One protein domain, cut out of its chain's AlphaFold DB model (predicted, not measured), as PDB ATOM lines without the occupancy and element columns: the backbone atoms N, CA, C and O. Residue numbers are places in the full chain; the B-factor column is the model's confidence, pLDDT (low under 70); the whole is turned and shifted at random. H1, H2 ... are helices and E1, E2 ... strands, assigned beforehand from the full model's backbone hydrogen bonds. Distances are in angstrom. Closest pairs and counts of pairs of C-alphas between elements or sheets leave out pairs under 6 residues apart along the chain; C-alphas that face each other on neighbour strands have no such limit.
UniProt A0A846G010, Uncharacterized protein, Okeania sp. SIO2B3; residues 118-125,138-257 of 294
ATOM      1  N   LYS A 118      37.062  44.234   8.623       74.69
ATOM      2  CA  LYS A 118      36.616  43.289   9.649       74.69
ATOM      3  C   LYS A 118      35.203  42.794   9.349       74.69
ATOM      4  O   LYS A 118      34.246  43.553   9.446       74.69
ATOM      5  N   SER A 119      35.068  41.490   9.150       79.88
ATOM      6  CA  SER A 119      33.794  40.780   9.153       79.88
ATOM      7  C   SER A 119      33.978  39.389   9.766       79.88
ATOM      8  O   SER A 119      35.100  38.899   9.897       79.88
ATOM      9  N   HIS A 120      32.884  38.735  10.156       83.75
ATOM     10  CA  HIS A 120      32.966  37.410  10.779       83.75
ATOM     11  C   HIS A 120      33.556  36.336   9.857       83.75
ATOM     12  O   HIS A 120      34.267  35.455  10.333       83.75
ATOM     13  N   TRP A 121      33.271  36.400   8.555       86.12
ATOM     14  CA  TRP A 121      33.758  35.408   7.598       86.12
ATOM     15  C   TRP A 121      35.176  35.739   7.104       86.12
ATOM     16  O   TRP A 121      35.958  34.816   6.895       86.12
ATOM     17  N   THR A 122      35.553  37.025   7.006       83.12
ATOM     18  CA  THR A 122      36.943  37.417   6.695       83.12
ATOM     19  C   THR A 122      37.892  37.065   7.833       83.12
ATOM     20  O   THR A 122      38.986  36.574   7.580       83.12
ATOM     21  N   ASP A 123      37.454  37.214   9.090       80.12
ATOM     22  CA  ASP A 123      38.221  36.731  10.239       80.12
ATOM     23  C   ASP A 123      38.464  35.221  10.133       80.12
ATOM     24  O   ASP A 123      39.586  34.787  10.358       80.12
ATOM     25  N   ALA A 124      37.451  34.436   9.741       83.44
ATOM     26  CA  ALA A 124      37.586  32.992   9.550       83.44
ATOM     27  C   ALA A 124      38.535  32.622   8.396       83.44
ATOM     28  O   ALA A 124      39.307  31.678   8.540       83.44
ATOM     29  N   ALA A 125      38.528  33.377   7.294       82.44
ATOM     30  CA  ALA A 125      39.454  33.169   6.179       82.44
ATOM     31  C   ALA A 125      40.927  33.369   6.592       82.44
ATOM     32  O   ALA A 125      41.817  32.693   6.078       82.44
ATOM     33  N   SER A 138      37.142  39.527  -3.677       81.62
ATOM     34  CA  SER A 138      36.246  40.251  -4.576       81.62
ATOM     35  C   SER A 138      35.079  39.374  -5.047       81.62
ATOM     36  O   SER A 138      35.214  38.159  -5.193       81.62
ATOM     37  N   ASN A 139      33.917  39.994  -5.277       83.94
ATOM     38  CA  ASN A 139      32.717  39.364  -5.850       83.94
ATOM     39  C   ASN A 139      32.062  38.256  -5.009       83.94
ATOM     40  O   ASN A 139      31.167  37.562  -5.494       83.94
ATOM     41  N   TYR A 140      32.433  38.112  -3.738       86.12
ATOM     42  CA  TYR A 140      31.711  37.229  -2.827       86.12
ATOM     43  C   TYR A 140      30.531  37.950  -2.178       86.12
ATOM     44  O   TYR A 140      30.642  39.089  -1.720       86.12
ATOM     45  N   GLN A 141      29.396  37.257  -2.096       88.56
ATOM     46  CA  GLN A 141      28.238  37.673  -1.312       88.56
ATOM     47  C   GLN A 141      28.033  36.662  -0.176       88.56
ATOM     48  O   GLN A 141      27.636  35.523  -0.438       88.56
ATOM     49  N   PRO A 142      28.321  37.018   1.089       91.56
ATOM     50  CA  PRO A 142      28.248  36.057   2.179       91.56
ATOM     51  C   PRO A 142      26.799  35.634   2.435       91.56
ATOM     52  O   PRO A 142      25.892  36.466   2.530       91.56
ATOM     53  N   LEU A 143      26.584  34.329   2.609       93.56
ATOM     54  CA  LEU A 143      25.313  33.792   3.084       93.56
ATOM     55  C   LEU A 143      25.206  34.015   4.598       93.56
ATOM     56  O   LEU A 143      25.915  33.400   5.393       93.56
ATOM     57  N   ILE A 144      24.300  34.895   5.006       92.56
ATOM     58  CA  ILE A 144      23.986  35.159   6.406       92.56
ATOM     59  C   ILE A 144      23.024  34.077   6.897       92.56
ATOM     60  O   ILE A 144      21.873  33.993   6.462       92.56
ATOM     61  N   ILE A 145      23.504  33.268   7.840       93.44
ATOM     62  CA  ILE A 145      22.752  32.175   8.456       93.44
ATOM     63  C   ILE A 145      22.393  32.573   9.890       93.44
ATOM     64  O   ILE A 145      23.260  32.698  10.756       93.44
ATOM     65  N   LYS A 146      21.101  32.767  10.166       91.50
ATOM     66  CA  LYS A 146      20.583  33.137  11.490       91.50
ATOM     67  C   LYS A 146      19.852  31.966  12.137       91.50
ATOM     68  O   LYS A 146      18.837  31.508  11.623       91.50
ATOM     69  N   ALA A 147      20.317  31.517  13.301       91.88
ATOM     70  CA  ALA A 147      19.627  30.487  14.079       91.88
ATOM     71  C   ALA A 147      18.288  31.009  14.640       91.88
ATOM     72  O   ALA A 147      18.244  32.067  15.270       91.88
ATOM     73  N   MET A 148      17.199  30.256  14.450       84.62
ATOM     74  CA  MET A 148      15.830  30.666  14.814       84.62
ATOM     75  C   MET A 148      15.302  30.077  16.124       84.62
ATOM     76  O   MET A 148      14.141  30.288  16.478       84.62
ATOM     77  N   GLY A 149      16.153  29.375  16.872       80.31
ATOM     78  CA  GLY A 149      15.758  28.711  18.109       80.31
ATOM     79  C   GLY A 149      14.713  27.611  17.887       80.31
ATOM     80  O   GLY A 149      14.240  27.351  16.781       80.31
ATOM     81  N   ARG A 150      14.358  26.913  18.966       74.81
ATOM     82  CA  ARG A 150      13.293  25.900  18.943       74.81
ATOM     83  C   ARG A 150      11.979  26.534  19.395       74.81
ATOM     84  O   ARG A 150      11.979  27.484  20.171       74.81
ATOM     85  N   GLY A 151      10.860  26.000  18.904       73.94
ATOM     86  CA  GLY A 151       9.524  26.507  19.226       73.94
ATOM     87  C   GLY A 151       9.256  26.641  20.733       73.94
ATOM     88  O   GLY A 151       9.877  25.981  21.562       73.94
ATOM     89  N   ASN A 152       8.295  27.495  21.087       77.44
ATOM     90  CA  ASN A 152       7.952  27.782  22.479       77.44
ATOM     91  C   ASN A 152       7.431  26.522  23.214       77.44
ATOM     92  O   ASN A 152       6.434  25.936  22.781       77.44
ATOM     93  N   ARG A 153       8.077  26.161  24.339       82.12
ATOM     94  CA  ARG A 153       7.716  25.036  25.234       82.12
ATOM     95  C   ARG A 153       6.370  25.218  25.943       82.12
ATOM     96  O   ARG A 153       5.798  24.255  26.438       82.12
ATOM     97  N   GLN A 154       5.848  26.437  25.982       84.75
ATOM     98  CA  GLN A 154       4.548  26.741  26.561       84.75
ATOM     99  C   GLN A 154       3.424  26.077  25.753       84.75
ATOM    100  O   GLN A 154       3.194  26.427  24.590       84.75
ATOM    101  N   MET A 155       2.710  25.137  26.375       87.81
ATOM    102  CA  MET A 155       1.658  24.345  25.723       87.81
ATOM    103  C   MET A 155       0.337  25.095  25.547       87.81
ATOM    104  O   MET A 155      -0.375  24.843  24.578       87.81
ATOM    105  N   VAL A 156       0.023  26.029  26.446       88.62
ATOM    106  CA  VAL A 156      -1.223  26.808  26.461       88.62
ATOM    107  C   VAL A 156      -0.888  28.278  26.697       88.62
ATOM    108  O   VAL A 156      -0.046  28.586  27.535       88.62
ATOM    109  N   LYS A 157      -1.541  29.196  25.978       85.31
ATOM    110  CA  LYS A 157      -1.485  30.630  26.305       85.31
ATOM    111  C   LYS A 157      -2.332  30.903  27.559       85.31
ATOM    112  O   LYS A 157      -3.527  30.584  27.508       85.31
ATOM    113  N   PRO A 158      -1.757  31.447  28.646       87.19
ATOM    114  CA  PRO A 158      -2.508  31.849  29.825       87.19
ATOM    115  C   PRO A 158      -3.213  33.198  29.612       87.19
ATOM    116  O   PRO A 158      -2.949  33.902  28.635       87.19
ATOM    117  N   ASP A 159      -4.125  33.548  30.511       84.81
ATOM    118  CA  ASP A 159      -4.702  34.884  30.635       84.81
ATOM    119  C   ASP A 159      -3.759  35.856  31.380       84.81
ATOM    120  O   ASP A 159      -2.619  35.517  31.709       84.81
ATOM    121  N   LYS A 160      -4.237  37.081  31.652       83.56
ATOM    122  CA  LYS A 160      -3.484  38.120  32.382       83.56
ATOM    123  C   LYS A 160      -3.110  37.699  33.815       83.56
ATOM    124  O   LYS A 160      -2.170  38.255  34.376       83.56
ATOM    125  N   TYR A 161      -3.822  36.733  34.391       77.88
ATOM    126  CA  TYR A 161      -3.659  36.261  35.767       77.88
ATOM    127  C   TYR A 161      -2.902  34.926  35.861       77.88
ATOM    128  O   TYR A 161      -2.650  34.439  36.959       77.88
ATOM    129  N   GLY A 162      -2.501  34.340  34.728       77.94
ATOM    130  CA  GLY A 162      -1.729  33.098  34.668       77.94
ATOM    131  C   GLY A 162      -2.566  31.825  34.494       77.94
ATOM    132  O   GLY A 162      -1.994  30.734  34.447       77.94
ATOM    133  N   PHE A 163      -3.891  31.921  34.348       78.81
ATOM    134  CA  PHE A 163      -4.751  30.755  34.133       78.81
ATOM    135  C   PHE A 163      -4.761  30.319  32.658       78.81
ATOM    136  O   PHE A 163      -4.817  31.171  31.773       78.81
ATOM    137  N   PRO A 164      -4.734  29.008  32.340       83.75
ATOM    138  CA  PRO A 164      -4.794  28.516  30.960       83.75
ATOM    139  C   PRO A 164      -6.042  29.012  30.195       83.75
ATOM    140  O   PRO A 164      -7.161  28.698  30.587       83.75
ATOM    141  N   LYS A 165      -5.862  29.742  29.078       85.69
ATOM    142  CA  LYS A 165      -6.963  30.328  28.275       85.69
ATOM    143  C   LYS A 165      -7.250  29.592  26.960       85.69
ATOM    144  O   LYS A 165      -8.361  29.644  26.446       85.69
ATOM    145  N   THR A 166      -6.249  28.947  26.364       87.19
ATOM    146  CA  THR A 166      -6.366  28.302  25.039       87.19
ATOM    147  C   THR A 166      -6.318  26.781  25.133       87.19
ATOM    148  O   THR A 166      -5.849  26.224  26.123       87.19
ATOM    149  N   LYS A 167      -6.780  26.084  24.088       87.31
ATOM    150  CA  LYS A 167      -6.564  24.635  23.982       87.31
ATOM    151  C   LYS A 167      -5.058  24.331  23.894       87.31
ATOM    152  O   LYS A 167      -4.321  25.137  23.313       87.31
ATOM    153  N   PRO A 168      -4.596  23.186  24.427       87.50
ATOM    154  CA  PRO A 168      -3.213  22.757  24.270       87.50
ATOM    155  C   PRO A 168      -2.795  22.724  22.800       87.50
ATOM    156  O   PRO A 168      -3.553  22.286  21.932       87.50
ATOM    157  N   LYS A 169      -1.572  23.178  22.520       86.31
ATOM    158  CA  LYS A 169      -0.954  23.021  21.201       86.31
ATOM    159  C   LYS A 169      -0.932  21.541  20.814       86.31
ATOM    160  O   LYS A 169      -0.618  20.681  21.634       86.31
ATOM    161  N   LEU A 170      -1.233  21.264  19.549       85.94
ATOM    162  CA  LEU A 170      -1.163  19.913  18.997       85.94
ATOM    163  C   LEU A 170       0.277  19.387  19.064       85.94
ATOM    164  O   LEU A 170       1.232  20.125  18.815       85.94
ATOM    165  N   ARG A 171       0.426  18.096  19.382       86.00
ATOM    166  CA  ARG A 171       1.729  17.410  19.373       86.00
ATOM    167  C   ARG A 171       2.248  17.207  17.945       86.00
ATOM    168  O   ARG A 171       3.454  17.272  17.721       86.00
ATOM    169  N   GLN A 172       1.336  17.008  16.993       88.88
ATOM    170  CA  GLN A 172       1.631  16.946  15.564       88.88
ATOM    171  C   GLN A 172       2.055  18.327  15.046       88.88
ATOM    172  O   GLN A 172       1.326  19.309  15.195       88.88
ATOM    173  N   LYS A 173       3.243  18.394  14.434       85.75
ATOM    174  CA  LYS A 173       3.847  19.639  13.926       85.75
ATOM    175  C   LYS A 173       3.771  19.792  12.409       85.75
ATOM    176  O   LYS A 173       3.900  20.913  11.921       85.75
ATOM    177  N   SER A 174       3.573  18.689  11.693       91.81
ATOM    178  CA  SER A 174       3.454  18.654  10.241       91.81
ATOM    179  C   SER A 174       2.007  18.423   9.816       91.81
ATOM    180  O   SER A 174       1.294  17.610  10.406       91.81
ATOM    181  N   PHE A 175       1.565  19.128   8.779       93.81
ATOM    182  CA  PHE A 175       0.246  18.962   8.173       93.81
ATOM    183  C   PHE A 175       0.401  18.926   6.656       93.81
ATOM    184  O   PHE A 175       1.112  19.755   6.093       93.81
ATOM    185  N   TYR A 176      -0.259  17.968   6.000       95.00
ATOM    186  CA  TYR A 176      -0.206  17.786   4.540       95.00
ATOM    187  C   TYR A 176       1.221  17.644   3.972       95.00
ATOM    188  O   TYR A 176       1.476  18.038   2.843       95.00
ATOM    189  N   GLY A 177       2.163  17.122   4.767       94.12
ATOM    190  CA  GLY A 177       3.576  16.995   4.383       94.12
ATOM    191  C   GLY A 177       4.441  18.240   4.627       94.12
ATOM    192  O   GLY A 177       5.646  18.173   4.413       94.12
ATOM    193  N   PHE A 178       3.865  19.337   5.131       96.06
ATOM    194  CA  PHE A 178       4.566  20.596   5.401       96.06
ATOM    195  C   PHE A 178       4.711  20.853   6.899       96.06
ATOM    196  O   PHE A 178       3.832  20.508   7.694       96.06
ATOM    197  N   GLN A 179       5.774  21.546   7.288       93.69
ATOM    198  CA  GLN A 179       6.003  22.047   8.635       93.69
ATOM    199  C   GLN A 179       6.223  23.567   8.624       93.69
ATOM    200  O   GLN A 179       6.775  24.146   7.691       93.69
ATOM    201  N   THR A 180       5.787  24.243   9.694       92.56
ATOM    202  CA  THR A 180       6.074  25.675   9.860       92.56
ATOM    203  C   THR A 180       7.582  25.909   9.853       92.56
ATOM    204  O   THR A 180       8.297  25.354  10.688       92.56
ATOM    205  N   GLY A 181       8.036  26.774   8.950       91.75
ATOM    206  CA  GLY A 181       9.443  27.078   8.723       91.75
ATOM    207  C   GLY A 181       9.996  26.547   7.403       91.75
ATOM    208  O   GLY A 181      11.039  27.047   6.991       91.75
ATOM    209  N   ASP A 182       9.319  25.612   6.732       94.38
ATOM    210  CA  ASP A 182       9.739  25.154   5.401       94.38
ATOM    211  C   ASP A 182       9.733  26.329   4.412       94.38
ATOM    212  O   ASP A 182       8.901  27.234   4.509       94.38
ATOM    213  N   ILE A 183      10.651  26.329   3.451       94.69
ATOM    214  CA  ILE A 183      10.627  27.250   2.314       94.69
ATOM    215  C   ILE A 183       9.850  26.566   1.200       94.69
ATOM    216  O   ILE A 183      10.207  25.471   0.762       94.69
ATOM    217  N   VAL A 184       8.787  27.215   0.741       96.50
ATOM    218  CA  VAL A 184       7.900  26.691  -0.295       96.50
ATOM    219  C   VAL A 184       7.835  27.649  -1.477       96.50
ATOM    220  O   VAL A 184       7.944  28.865  -1.311       96.50
ATOM    221  N   LYS A 185       7.621  27.087  -2.666       97.00
ATOM    222  CA  LYS A 185       7.141  27.806  -3.844       97.00
ATOM    223  C   LYS A 185       5.657  27.513  -3.976       97.00
ATOM    224  O   LYS A 185       5.286  26.354  -4.138       97.00
ATOM    225  N   ALA A 186       4.821  28.536  -3.894       96.44
ATOM    226  CA  ALA A 186       3.401  28.421  -4.165       96.44
ATOM    227  C   ALA A 186       3.070  29.046  -5.515       96.44
ATOM    228  O   ALA A 186       3.396  30.208  -5.736       96.44
ATOM    229  N   VAL A 187       2.420  28.287  -6.395       97.00
ATOM    230  CA  VAL A 187       1.948  28.767  -7.702       97.00
ATOM    231  C   VAL A 187       0.427  28.714  -7.694       97.00
ATOM    232  O   VAL A 187      -0.163  27.640  -7.783       97.00
ATOM    233  N   VAL A 188      -0.213  29.870  -7.530       95.44
ATOM    234  CA  VAL A 188      -1.671  29.985  -7.432       95.44
ATOM    235  C   VAL A 188      -2.229  30.375  -8.794       95.44
ATOM    236  O   VAL A 188      -1.935  31.453  -9.303       95.44
ATOM    237  N   THR A 189      -3.055  29.503  -9.372       94.00
ATOM    238  CA  THR A 189      -3.593  29.665 -10.733       94.00
ATOM    239  C   THR A 189      -5.002  30.257 -10.779       94.00
ATOM    240  O   THR A 189      -5.449  30.673 -11.841       94.00
ATOM    241  N   LYS A 190      -5.726  30.301  -9.649       91.25
ATOM    242  CA  LYS A 190      -7.123  30.764  -9.577       91.25
ATOM    243  C   LYS A 190      -7.397  31.599  -8.320       91.25
ATOM    244  O   LYS A 190      -6.807  31.362  -7.266       91.25
ATOM    245  N   GLY A 191      -8.366  32.514  -8.412       89.88
ATOM    246  CA  GLY A 191      -8.886  33.306  -7.290       89.88
ATOM    247  C   GLY A 191      -8.208  34.668  -7.100       89.88
ATOM    248  O   GLY A 191      -7.487  35.148  -7.961       89.88
ATOM    249  N   LYS A 192      -8.430  35.310  -5.946       90.19
ATOM    250  CA  LYS A 192      -7.946  36.684  -5.677       90.19
ATOM    251  C   LYS A 192      -6.425  36.814  -5.485       90.19
ATOM    252  O   LYS A 192      -5.922  37.925  -5.435       90.19
ATOM    253  N   LYS A 193      -5.706  35.701  -5.306       91.56
ATOM    254  CA  LYS A 193      -4.266  35.664  -4.969       91.56
ATOM    255  C   LYS A 193      -3.456  34.945  -6.046       91.56
ATOM    256  O   LYS A 193      -2.592  34.137  -5.721       91.56
ATOM    257  N   ILE A 194      -3.817  35.154  -7.310       94.69
ATOM    258  CA  ILE A 194      -3.087  34.586  -8.446       94.69
ATOM    259  C   ILE A 194      -1.665  35.141  -8.435       94.69
ATOM    260  O   ILE A 194      -1.462  36.345  -8.287       94.69
ATOM    261  N   GLY A 195      -0.684  34.251  -8.565       94.38
ATOM    262  CA  GLY A 195       0.723  34.624  -8.519       94.38
ATOM    263  C   GLY A 195       1.635  33.494  -8.063       94.38
ATOM    264  O   GLY A 195       1.191  32.413  -7.661       94.38
ATOM    265  N   THR A 196       2.938  33.764  -8.131       96.12
ATOM    266  CA  THR A 196       3.980  32.867  -7.627       96.12
ATOM    267  C   THR A 196       4.629  33.477  -6.395       96.12
ATOM    268  O   THR A 196       5.135  34.594  -6.441       96.12
ATOM    269  N   TYR A 197       4.658  32.721  -5.302       95.69
ATOM    270  CA  TYR A 197       5.214  33.157  -4.026       95.69
ATOM    271  C   TYR A 197       6.309  32.197  -3.586       95.69
ATOM    272  O   TYR A 197       6.094  30.988  -3.536       95.69
ATOM    273  N   VAL A 198       7.474  32.731  -3.231       95.19
ATOM    274  CA  VAL A 198       8.566  31.952  -2.642       95.19
ATOM    275  C   VAL A 198       8.862  32.511  -1.264       95.19
ATOM    276  O   VAL A 198       9.090  33.710  -1.101       95.19
ATOM    277  N   GLY A 199       8.823  31.652  -0.251       94.19
ATOM    278  CA  GLY A 199       9.019  32.109   1.113       94.19
ATOM    279  C   GLY A 199       8.817  31.035   2.164       94.19
ATOM    280  O   GLY A 199       8.477  29.888   1.867       94.19
ATOM    281  N   ARG A 200       9.027  31.422   3.423       94.19
ATOM    282  CA  ARG A 200       8.832  30.521   4.562       94.19
ATOM    283  C   ARG A 200       7.353  30.369   4.871       94.19
ATOM    284  O   ARG A 200       6.633  31.360   4.987       94.19
ATOM    285  N   VAL A 201       6.912  29.136   5.068       95.31
ATOM    286  CA  VAL A 201       5.511  28.806   5.306       95.31
ATOM    287  C   VAL A 201       5.191  28.729   6.801       95.31
ATOM    288  O   VAL A 201       5.945  28.174   7.599       95.31
ATOM    289  N   ALA A 202       4.040  29.268   7.190       94.69
ATOM    290  CA  ALA A 202       3.387  29.011   8.465       94.69
ATOM    291  C   ALA A 202       2.184  28.098   8.219       94.69
ATOM    292  O   ALA A 202       1.193  28.487   7.592       94.69
ATOM    293  N   VAL A 203       2.299  26.871   8.716       93.94
ATOM    294  CA  VAL A 203       1.370  25.771   8.452       93.94
ATOM    295  C   VAL A 203       0.232  25.789   9.467       93.94
ATOM    296  O   VAL A 203       0.434  26.054  10.654       93.94
ATOM    297  N   ARG A 204      -0.981  25.478   9.004       91.25
ATOM    298  CA  ARG A 204      -2.183  25.348   9.836       91.25
ATOM    299  C   ARG A 204      -2.863  24.010   9.561       91.25
ATOM    300  O   ARG A 204      -2.853  23.539   8.427       91.25
ATOM    301  N   LYS A 205      -3.535  23.453  10.576       91.62
ATOM    302  CA  LYS A 205      -4.342  22.224  10.445       91.62
ATOM    303  C   LYS A 205      -5.415  22.333   9.353       91.62
ATOM    304  O   LYS A 205      -5.777  21.328   8.765       91.62
ATOM    305  N   THR A 206      -5.902  23.541   9.074       93.81
ATOM    306  CA  THR A 206      -6.934  23.798   8.060       93.81
ATOM    307  C   THR A 206      -6.474  23.566   6.618       93.81
ATOM    308  O   THR A 206      -7.309  23.581   5.725       93.81
ATOM    309  N   GLY A 207      -5.168  23.417   6.362       93.69
ATOM    310  CA  GLY A 207      -4.624  23.275   5.004       93.69
ATOM    311  C   GLY A 207      -4.432  24.598   4.255       93.69
ATOM    312  O   GLY A 207      -3.969  24.592   3.119       93.69
ATOM    313  N   ASN A 208      -4.730  25.734   4.892       95.69
ATOM    314  CA  ASN A 208      -4.453  27.065   4.356       95.69
ATOM    315  C   ASN A 208      -3.282  27.693   5.113       95.69
ATOM    316  O   ASN A 208      -3.331  27.865   6.335       95.69
ATOM    317  N   PHE A 209      -2.219  28.012   4.387       96.31
ATOM    318  CA  PHE A 209      -0.932  28.432   4.914       96.31
ATOM    319  C   PHE A 209      -0.690  29.922   4.702       96.31
ATOM    320  O   PHE A 209      -1.231  30.530   3.781       96.31
ATOM    321  N   ASN A 210       0.160  30.506   5.542       97.25
ATOM    322  CA  ASN A 210       0.670  31.855   5.312       97.25
ATOM    323  C   ASN A 210       2.111  31.750   4.812       97.25
ATOM    324  O   ASN A 210       2.910  31.054   5.432       97.25
ATOM    325  N   ILE A 211       2.452  32.437   3.728       96.31
ATOM    326  CA  ILE A 211       3.795  32.434   3.145       96.31
ATOM    327  C   ILE A 211       4.417  33.799   3.394       96.31
ATOM    328  O   ILE A 211       3.889  34.819   2.958       96.31
ATOM    329  N   LYS A 212       5.531  33.819   4.122       94.88
ATOM    330  CA  LYS A 212       6.322  35.022   4.357       94.88
ATOM    331  C   LYS A 212       7.354  35.158   3.240       94.88
ATOM    332  O   LYS A 212       8.332  34.407   3.226       94.88
ATOM    333  N   THR A 213       7.097  36.073   2.312       92.06
ATOM    334  CA  THR A 213       8.032  36.474   1.256       92.06
ATOM    335  C   THR A 213       9.023  37.504   1.813       92.06
ATOM    336  O   THR A 213       9.018  37.807   3.011       92.06
ATOM    337  N   GLN A 214       9.918  38.013   0.966       86.06
ATOM    338  CA  GLN A 214      10.846  39.079   1.361       86.06
ATOM    339  C   GLN A 214      10.113  40.394   1.672       86.06
ATOM    340  O   GLN A 214      10.526  41.118   2.573       86.06
ATOM    341  N   THR A 215       9.019  40.672   0.962       86.44
ATOM    342  CA  THR A 215       8.280  41.938   1.035       86.44
ATOM    343  C   THR A 215       7.094  41.883   1.992       86.44
ATOM    344  O   THR A 215       6.853  42.835   2.726       86.44
ATOM    345  N   GLU A 216       6.359  40.771   2.033       92.38
ATOM    346  CA  GLU A 216       5.103  40.696   2.775       92.38
ATOM    347  C   GLU A 216       4.767  39.282   3.274       92.38
ATOM    348  O   GLU A 216       5.516  38.317   3.125       92.38
ATOM    349  N   THR A 217       3.623  39.148   3.949       95.25
ATOM    350  CA  THR A 217       3.093  37.845   4.364       95.25
ATOM    351  C   THR A 217       1.760  37.586   3.684       95.25
ATOM    352  O   THR A 217       0.723  38.097   4.106       95.25
ATOM    353  N   VAL A 218       1.776  36.715   2.679       94.88
ATOM    354  CA  VAL A 218       0.578  36.321   1.941       94.88
ATOM    355  C   VAL A 218      -0.158  35.250   2.733       94.88
ATOM    356  O   VAL A 218       0.355  34.157   2.972       94.88
ATOM    357  N   GLN A 219      -1.361  35.566   3.200       95.25
ATOM    358  CA  GLN A 219      -2.113  34.686   4.095       95.25
ATOM    359  C   GLN A 219      -3.040  33.735   3.335       95.25
ATOM    360  O   GLN A 219      -3.561  34.092   2.286       95.25
ATOM    361  N   GLY A 220      -3.337  32.567   3.896       94.25
ATOM    362  CA  GLY A 220      -4.429  31.702   3.435       94.25
ATOM    363  C   GLY A 220      -4.272  31.093   2.034       94.25
ATOM    364  O   GLY A 220      -5.264  30.985   1.320       94.25
ATOM    365  N   ILE A 221      -3.060  30.711   1.634       95.69
ATOM    366  CA  ILE A 221      -2.797  29.946   0.406       95.69
ATOM    367  C   ILE A 221      -3.020  28.455   0.683       95.69
ATOM    368  O   ILE A 221      -2.492  27.925   1.657       95.69
ATOM    369  N   SER A 222      -3.788  27.764  -0.161       95.69
ATOM    370  CA  SER A 222      -4.010  26.320  -0.001       95.69
ATOM    371  C   SER A 222      -2.715  25.527  -0.192       95.69
ATOM    372  O   SER A 222      -1.964  25.783  -1.132       95.69
ATOM    373  N   TYR A 223      -2.496  24.510   0.647       96.06
ATOM    374  CA  TYR A 223      -1.345  23.604   0.564       96.06
ATOM    375  C   TYR A 223      -1.185  22.943  -0.814       96.06
ATOM    376  O   TYR A 223      -0.067  22.623  -1.200       96.06
ATOM    377  N   LYS A 224      -2.284  22.777  -1.566       96.12
ATOM    378  CA  LYS A 224      -2.287  22.179  -2.911       96.12
ATOM    379  C   LYS A 224      -1.462  22.973  -3.923       96.12
ATOM    380  O   LYS A 224      -0.952  22.395  -4.873       96.12
ATOM    381  N   TYR A 225      -1.330  24.282  -3.715       96.00
ATOM    382  CA  TYR A 225      -0.524  25.148  -4.574       96.00
ATOM    383  C   TYR A 225       0.947  25.189  -4.158       96.00
ATOM    384  O   TYR A 225       1.757  25.758  -4.882       96.00
ATOM    385  N   CYS A 226       1.301  24.626  -2.998       96.12
ATOM    386  CA  CYS A 226       2.633  24.711  -2.415       96.12
ATOM    387  C   CYS A 226       3.494  23.508  -2.810       96.12
ATOM    388  O   CYS A 226       3.079  22.359  -2.689       96.12
ATOM    389  N   LYS A 227       4.750  23.769  -3.172       96.38
ATOM    390  CA  LYS A 227       5.810  22.770  -3.327       96.38
ATOM    391  C   LYS A 227       6.972  23.123  -2.405       96.38
ATOM    392  O   LYS A 227       7.393  24.277  -2.359       96.38
ATOM    393  N   ILE A 228       7.483  22.144  -1.662       96.12
ATOM    394  CA  ILE A 228       8.641  22.344  -0.779       96.12
ATOM    395  C   ILE A 228       9.887  22.569  -1.640       96.12
ATOM    396  O   ILE A 228      10.172  21.774  -2.533       96.12
ATOM    397  N   ILE A 229      10.613  23.653  -1.360       95.56
ATOM    398  CA  ILE A 229      11.956  23.917  -1.895       95.56
ATOM    399  C   ILE A 229      13.003  23.469  -0.876       95.56
ATOM    400  O   ILE A 229      13.964  22.798  -1.230       95.56
ATOM    401  N   HIS A 230      12.812  23.826   0.397       93.50
ATOM    402  CA  HIS A 230      13.755  23.523   1.468       93.50
ATOM    403  C   HIS A 230      13.004  23.224   2.769       93.50
ATOM    404  O   HIS A 230      12.064  23.938   3.127       93.50
ATOM    405  N   LYS A 231      13.397  22.164   3.479       92.94
ATOM    406  CA  LYS A 231      12.803  21.807   4.773       92.94
ATOM    407  C   LYS A 231      13.334  22.701   5.889       92.94
ATOM    408  O   LYS A 231      14.453  23.196   5.834       92.94
ATOM    409  N   SER A 232      12.529  22.884   6.928       90.31
ATOM    410  CA  SER A 232      12.914  23.626   8.121       90.31
ATOM    411  C   SER A 232      14.048  22.926   8.880       90.31
ATOM    412  O   SER A 232      13.818  21.956   9.597       90.31
ATOM    413  N   ASP A 233      15.236  23.511   8.835       89.62
ATOM    414  CA  ASP A 233      16.455  23.097   9.550       89.62
ATOM    415  C   ASP A 233      16.741  23.913  10.827       89.62
ATOM    416  O   ASP A 233      17.655  23.608  11.590       89.62
ATOM    417  N   GLY A 234      15.927  24.936  11.103       88.44
ATOM    418  CA  GLY A 234      16.091  25.814  12.264       88.44
ATOM    419  C   GLY A 234      16.914  27.075  11.996       88.44
ATOM    420  O   GLY A 234      17.147  27.843  12.934       88.44
ATOM    421  N   TYR A 235      17.284  27.339  10.742       91.75
ATOM    422  CA  TYR A 235      17.976  28.554  10.332       91.75
ATOM    423  C   TYR A 235      17.117  29.413   9.394       91.75
ATOM    424  O   TYR A 235      16.166  28.950   8.756       91.75
ATOM    425  N   ILE A 236      17.421  30.708   9.359       89.12
ATOM    426  CA  ILE A 236      17.011  31.643   8.312       89.12
ATOM    427  C   ILE A 236      18.241  32.000   7.497       89.12
ATOM    428  O   ILE A 236      19.316  32.222   8.049       89.12
ATOM    429  N   TYR A 237      18.025  32.094   6.194       90.19
ATOM    430  CA  TYR A 237      19.032  32.406   5.202       90.19
ATOM    431  C   TYR A 237      18.717  33.757   4.571       90.19
ATOM    432  O   TYR A 237      17.566  34.027   4.219       90.19
ATOM    433  N   SER A 238      19.738  34.589   4.429       89.81
ATOM    434  CA  SER A 238      19.700  35.841   3.674       89.81
ATOM    435  C   SER A 238      21.074  36.109   3.079       89.81
ATOM    436  O   SER A 238      22.072  35.655   3.628       89.81
ATOM    437  N   PHE A 239      21.153  36.861   1.991       90.06
ATOM    438  CA  PHE A 239      22.437  37.281   1.437       90.06
ATOM    439  C   PHE A 239      22.877  38.616   2.046       90.06
ATOM    440  O   PHE A 239      22.041  39.486   2.291       90.06
ATOM    441  N   GLY A 240      24.172  38.748   2.343       86.31
ATOM    442  CA  GLY A 240      24.790  40.007   2.763       86.31
ATOM    443  C   GLY A 240      25.107  40.928   1.586       86.31
ATOM    444  O   GLY A 240      24.690  40.681   0.456       86.31
ATOM    445  N   GLU A 241      25.861  41.992   1.841       85.75
ATOM    446  CA  GLU A 241      26.331  42.891   0.784       85.75
ATOM    447  C   GLU A 241      27.413  42.223  -0.072       85.75
ATOM    448  O   GLU A 241      28.226  41.440   0.428       85.75
ATOM    449  N   LEU A 242      27.408  42.529  -1.370       84.88
ATOM    450  CA  LEU A 242      28.456  42.087  -2.284       84.88
ATOM    451  C   LEU A 242      29.769  42.784  -1.912       84.88
ATOM    452  O   LEU A 242      29.818  44.012  -1.809       84.88
ATOM    453  N   VAL A 243      30.837  42.010  -1.742       79.94
ATOM    454  CA  VAL A 243      32.157  42.544  -1.407       79.94
ATOM    455  C   VAL A 243      32.746  43.220  -2.640       79.94
ATOM    456  O   VAL A 243      33.237  42.565  -3.562       79.94
ATOM    457  N   LYS A 244      32.702  44.552  -2.641       66.88
ATOM    458  CA  LYS A 244      33.437  45.386  -3.588       66.88
ATOM    459  C   LYS A 244      34.833  45.602  -3.015       66.88
ATOM    460  O   LYS A 244      34.983  46.309  -2.023       66.88
ATOM    461  N   GLN A 245      35.849  44.973  -3.594       62.56
ATOM    462  CA  GLN A 245      37.201  45.488  -3.414       62.56
ATOM    463  C   GLN A 245      37.347  46.666  -4.369       62.56
ATOM    464  O   GLN A 245      37.272  46.489  -5.583       62.56
ATOM    465  N   GLU A 246      37.562  47.863  -3.830       48.41
ATOM    466  CA  GLU A 246      38.374  48.823  -4.568       48.41
ATOM    467  C   GLU A 246      39.736  48.158  -4.749       48.41
ATOM    468  O   GLU A 246      40.260  47.553  -3.809       48.41
ATOM    469  N   SER A 247      40.271  48.188  -5.965       40.25
ATOM    470  CA  SER A 247      41.639  47.774  -6.236       40.25
ATOM    471  C   SER A 247      42.558  48.588  -5.331       40.25
ATOM    472  O   SER A 247      42.939  49.710  -5.666       40.25
ATOM    473  N   THR A 248      42.894  48.068  -4.154       41.06
ATOM    474  CA  THR A 248      43.960  48.648  -3.359       41.06
ATOM    475  C   THR A 248      45.200  48.426  -4.191       41.06
ATOM    476  O   THR A 248      45.647  47.284  -4.328       41.06
ATOM    477  N   ASN A 249      45.690  49.505  -4.805       38.28
ATOM    478  CA  ASN A 249      47.000  49.556  -5.422       38.28
ATOM    479  C   ASN A 249      47.939  48.779  -4.511       38.28
ATOM    480  O   ASN A 249      48.137  49.157  -3.352       38.28
ATOM    481  N   PHE A 250      48.478  47.669  -5.014       36.69
ATOM    482  CA  PHE A 250      49.667  47.100  -4.424       36.69
ATOM    483  C   PHE A 250      50.695  48.220  -4.519       36.69
ATOM    484  O   PHE A 250      51.321  48.416  -5.560       36.69
ATOM    485  N   VAL A 251      50.854  48.992  -3.443       32.41
ATOM    486  CA  VAL A 251      52.106  49.681  -3.209       32.41
ATOM    487  C   VAL A 251      53.086  48.530  -3.094       32.41
ATOM    488  O   VAL A 251      53.255  47.938  -2.029       32.41
ATOM    489  N   LYS A 252      53.690  48.156  -4.228       32.81
ATOM    490  CA  LYS A 252      54.993  47.527  -4.229       32.81
ATOM    491  C   LYS A 252      55.834  48.515  -3.446       32.81
ATOM    492  O   LYS A 252      56.326  49.496  -3.997       32.81
ATOM    493  N   LYS A 253      55.969  48.296  -2.140       34.69
ATOM    494  CA  LYS A 253      57.109  48.821  -1.421       34.69
ATOM    495  C   LYS A 253      58.261  48.011  -1.996       34.69
ATOM    496  O   LYS A 253      58.635  46.977  -1.460       34.69
ATOM    497  N   VAL A 254      58.731  48.438  -3.170       34.56
ATOM    498  CA  VAL A 254      60.066  48.129  -3.640       34.56
ATOM    499  C   VAL A 254      60.931  48.800  -2.593       34.56
ATOM    500  O   VAL A 254      61.277  49.974  -2.693       34.56
ATOM    501  N   VAL A 255      61.188  48.086  -1.499       37.88
ATOM    502  CA  VAL A 255      62.434  48.302  -0.795       37.88
ATOM    503  C   VAL A 255      63.454  48.017  -1.883       37.88
ATOM    504  O   VAL A 255      63.601  46.872  -2.299       37.88
ATOM    505  N   LYS A 256      64.035  49.079  -2.456       37.28
ATOM    506  CA  LYS A 256      65.255  48.955  -3.241       37.28
ATOM    507  C   LYS A 256      66.274  48.387  -2.262       37.28
ATOM    508  O   LYS A 256      66.886  49.132  -1.506       37.28
ATOM    509  N   VAL A 257      66.362  47.064  -2.199       41.91
ATOM    510  CA  VAL A 257      67.585  46.419  -1.754       41.91
ATOM    511  C   VAL A 257      68.572  46.812  -2.842       41.91
ATOM    512  O   VAL A 257      68.382  46.473  -4.006       41.91
TER     513      VAL A 257
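What this domain is: This is residues 118 to 125 and 138 to 257 of the 294 residues of an uncharacterized protein of Okeania sp. SIO2B3 (UniProt A0A846G010). Little regular structure: a small, strongly twisted head of five antiparallel strands, E5 - E4 - E3 - E2 - E6, has a two-stranded antiparallel ribbon, E1 and E7, at a distance from it, and residues 248 to 257 stick out as a tail. Printed are 128 residues, with named helix H1, then seven named strands, mostly strand, 46 residues in named elements. The whole is extended, radius of gyration of the C-alphas 22.8 A, spans 81 by 45 by 25 A.

Where its parts are: H1, residues 120 to 125, begins at C-alpha 120 (32.966, 37.410, 10.779). E1 is 143 to 147, E2 183 to 188, E3 195 to 202 and 18.1 A long, E4 208 to 212, E5 217 to 222, E6 226 to 230. E7, 235 to 239, ends at C-alpha 239 (22.437, 37.281, 1.437).

How they stand to each other: H1, each O i to N i+4 pair within hydrogen-bond range, is not on the five-stranded sheet. E1 and E7 are antiparallel: N 144 and O 238, 2.7 A. E2 to E5 form a meander, antiparallel neighbours in turn. E3 bends by 80 degrees at residue 199.

The domain as a whole: Residues 126 to 137 are cut out, a 13.3 A gap between C-alphas 125 and 138. The E1 to E2 link is long, 35 residues. Residues 244 to 257 have pLDDT under 70.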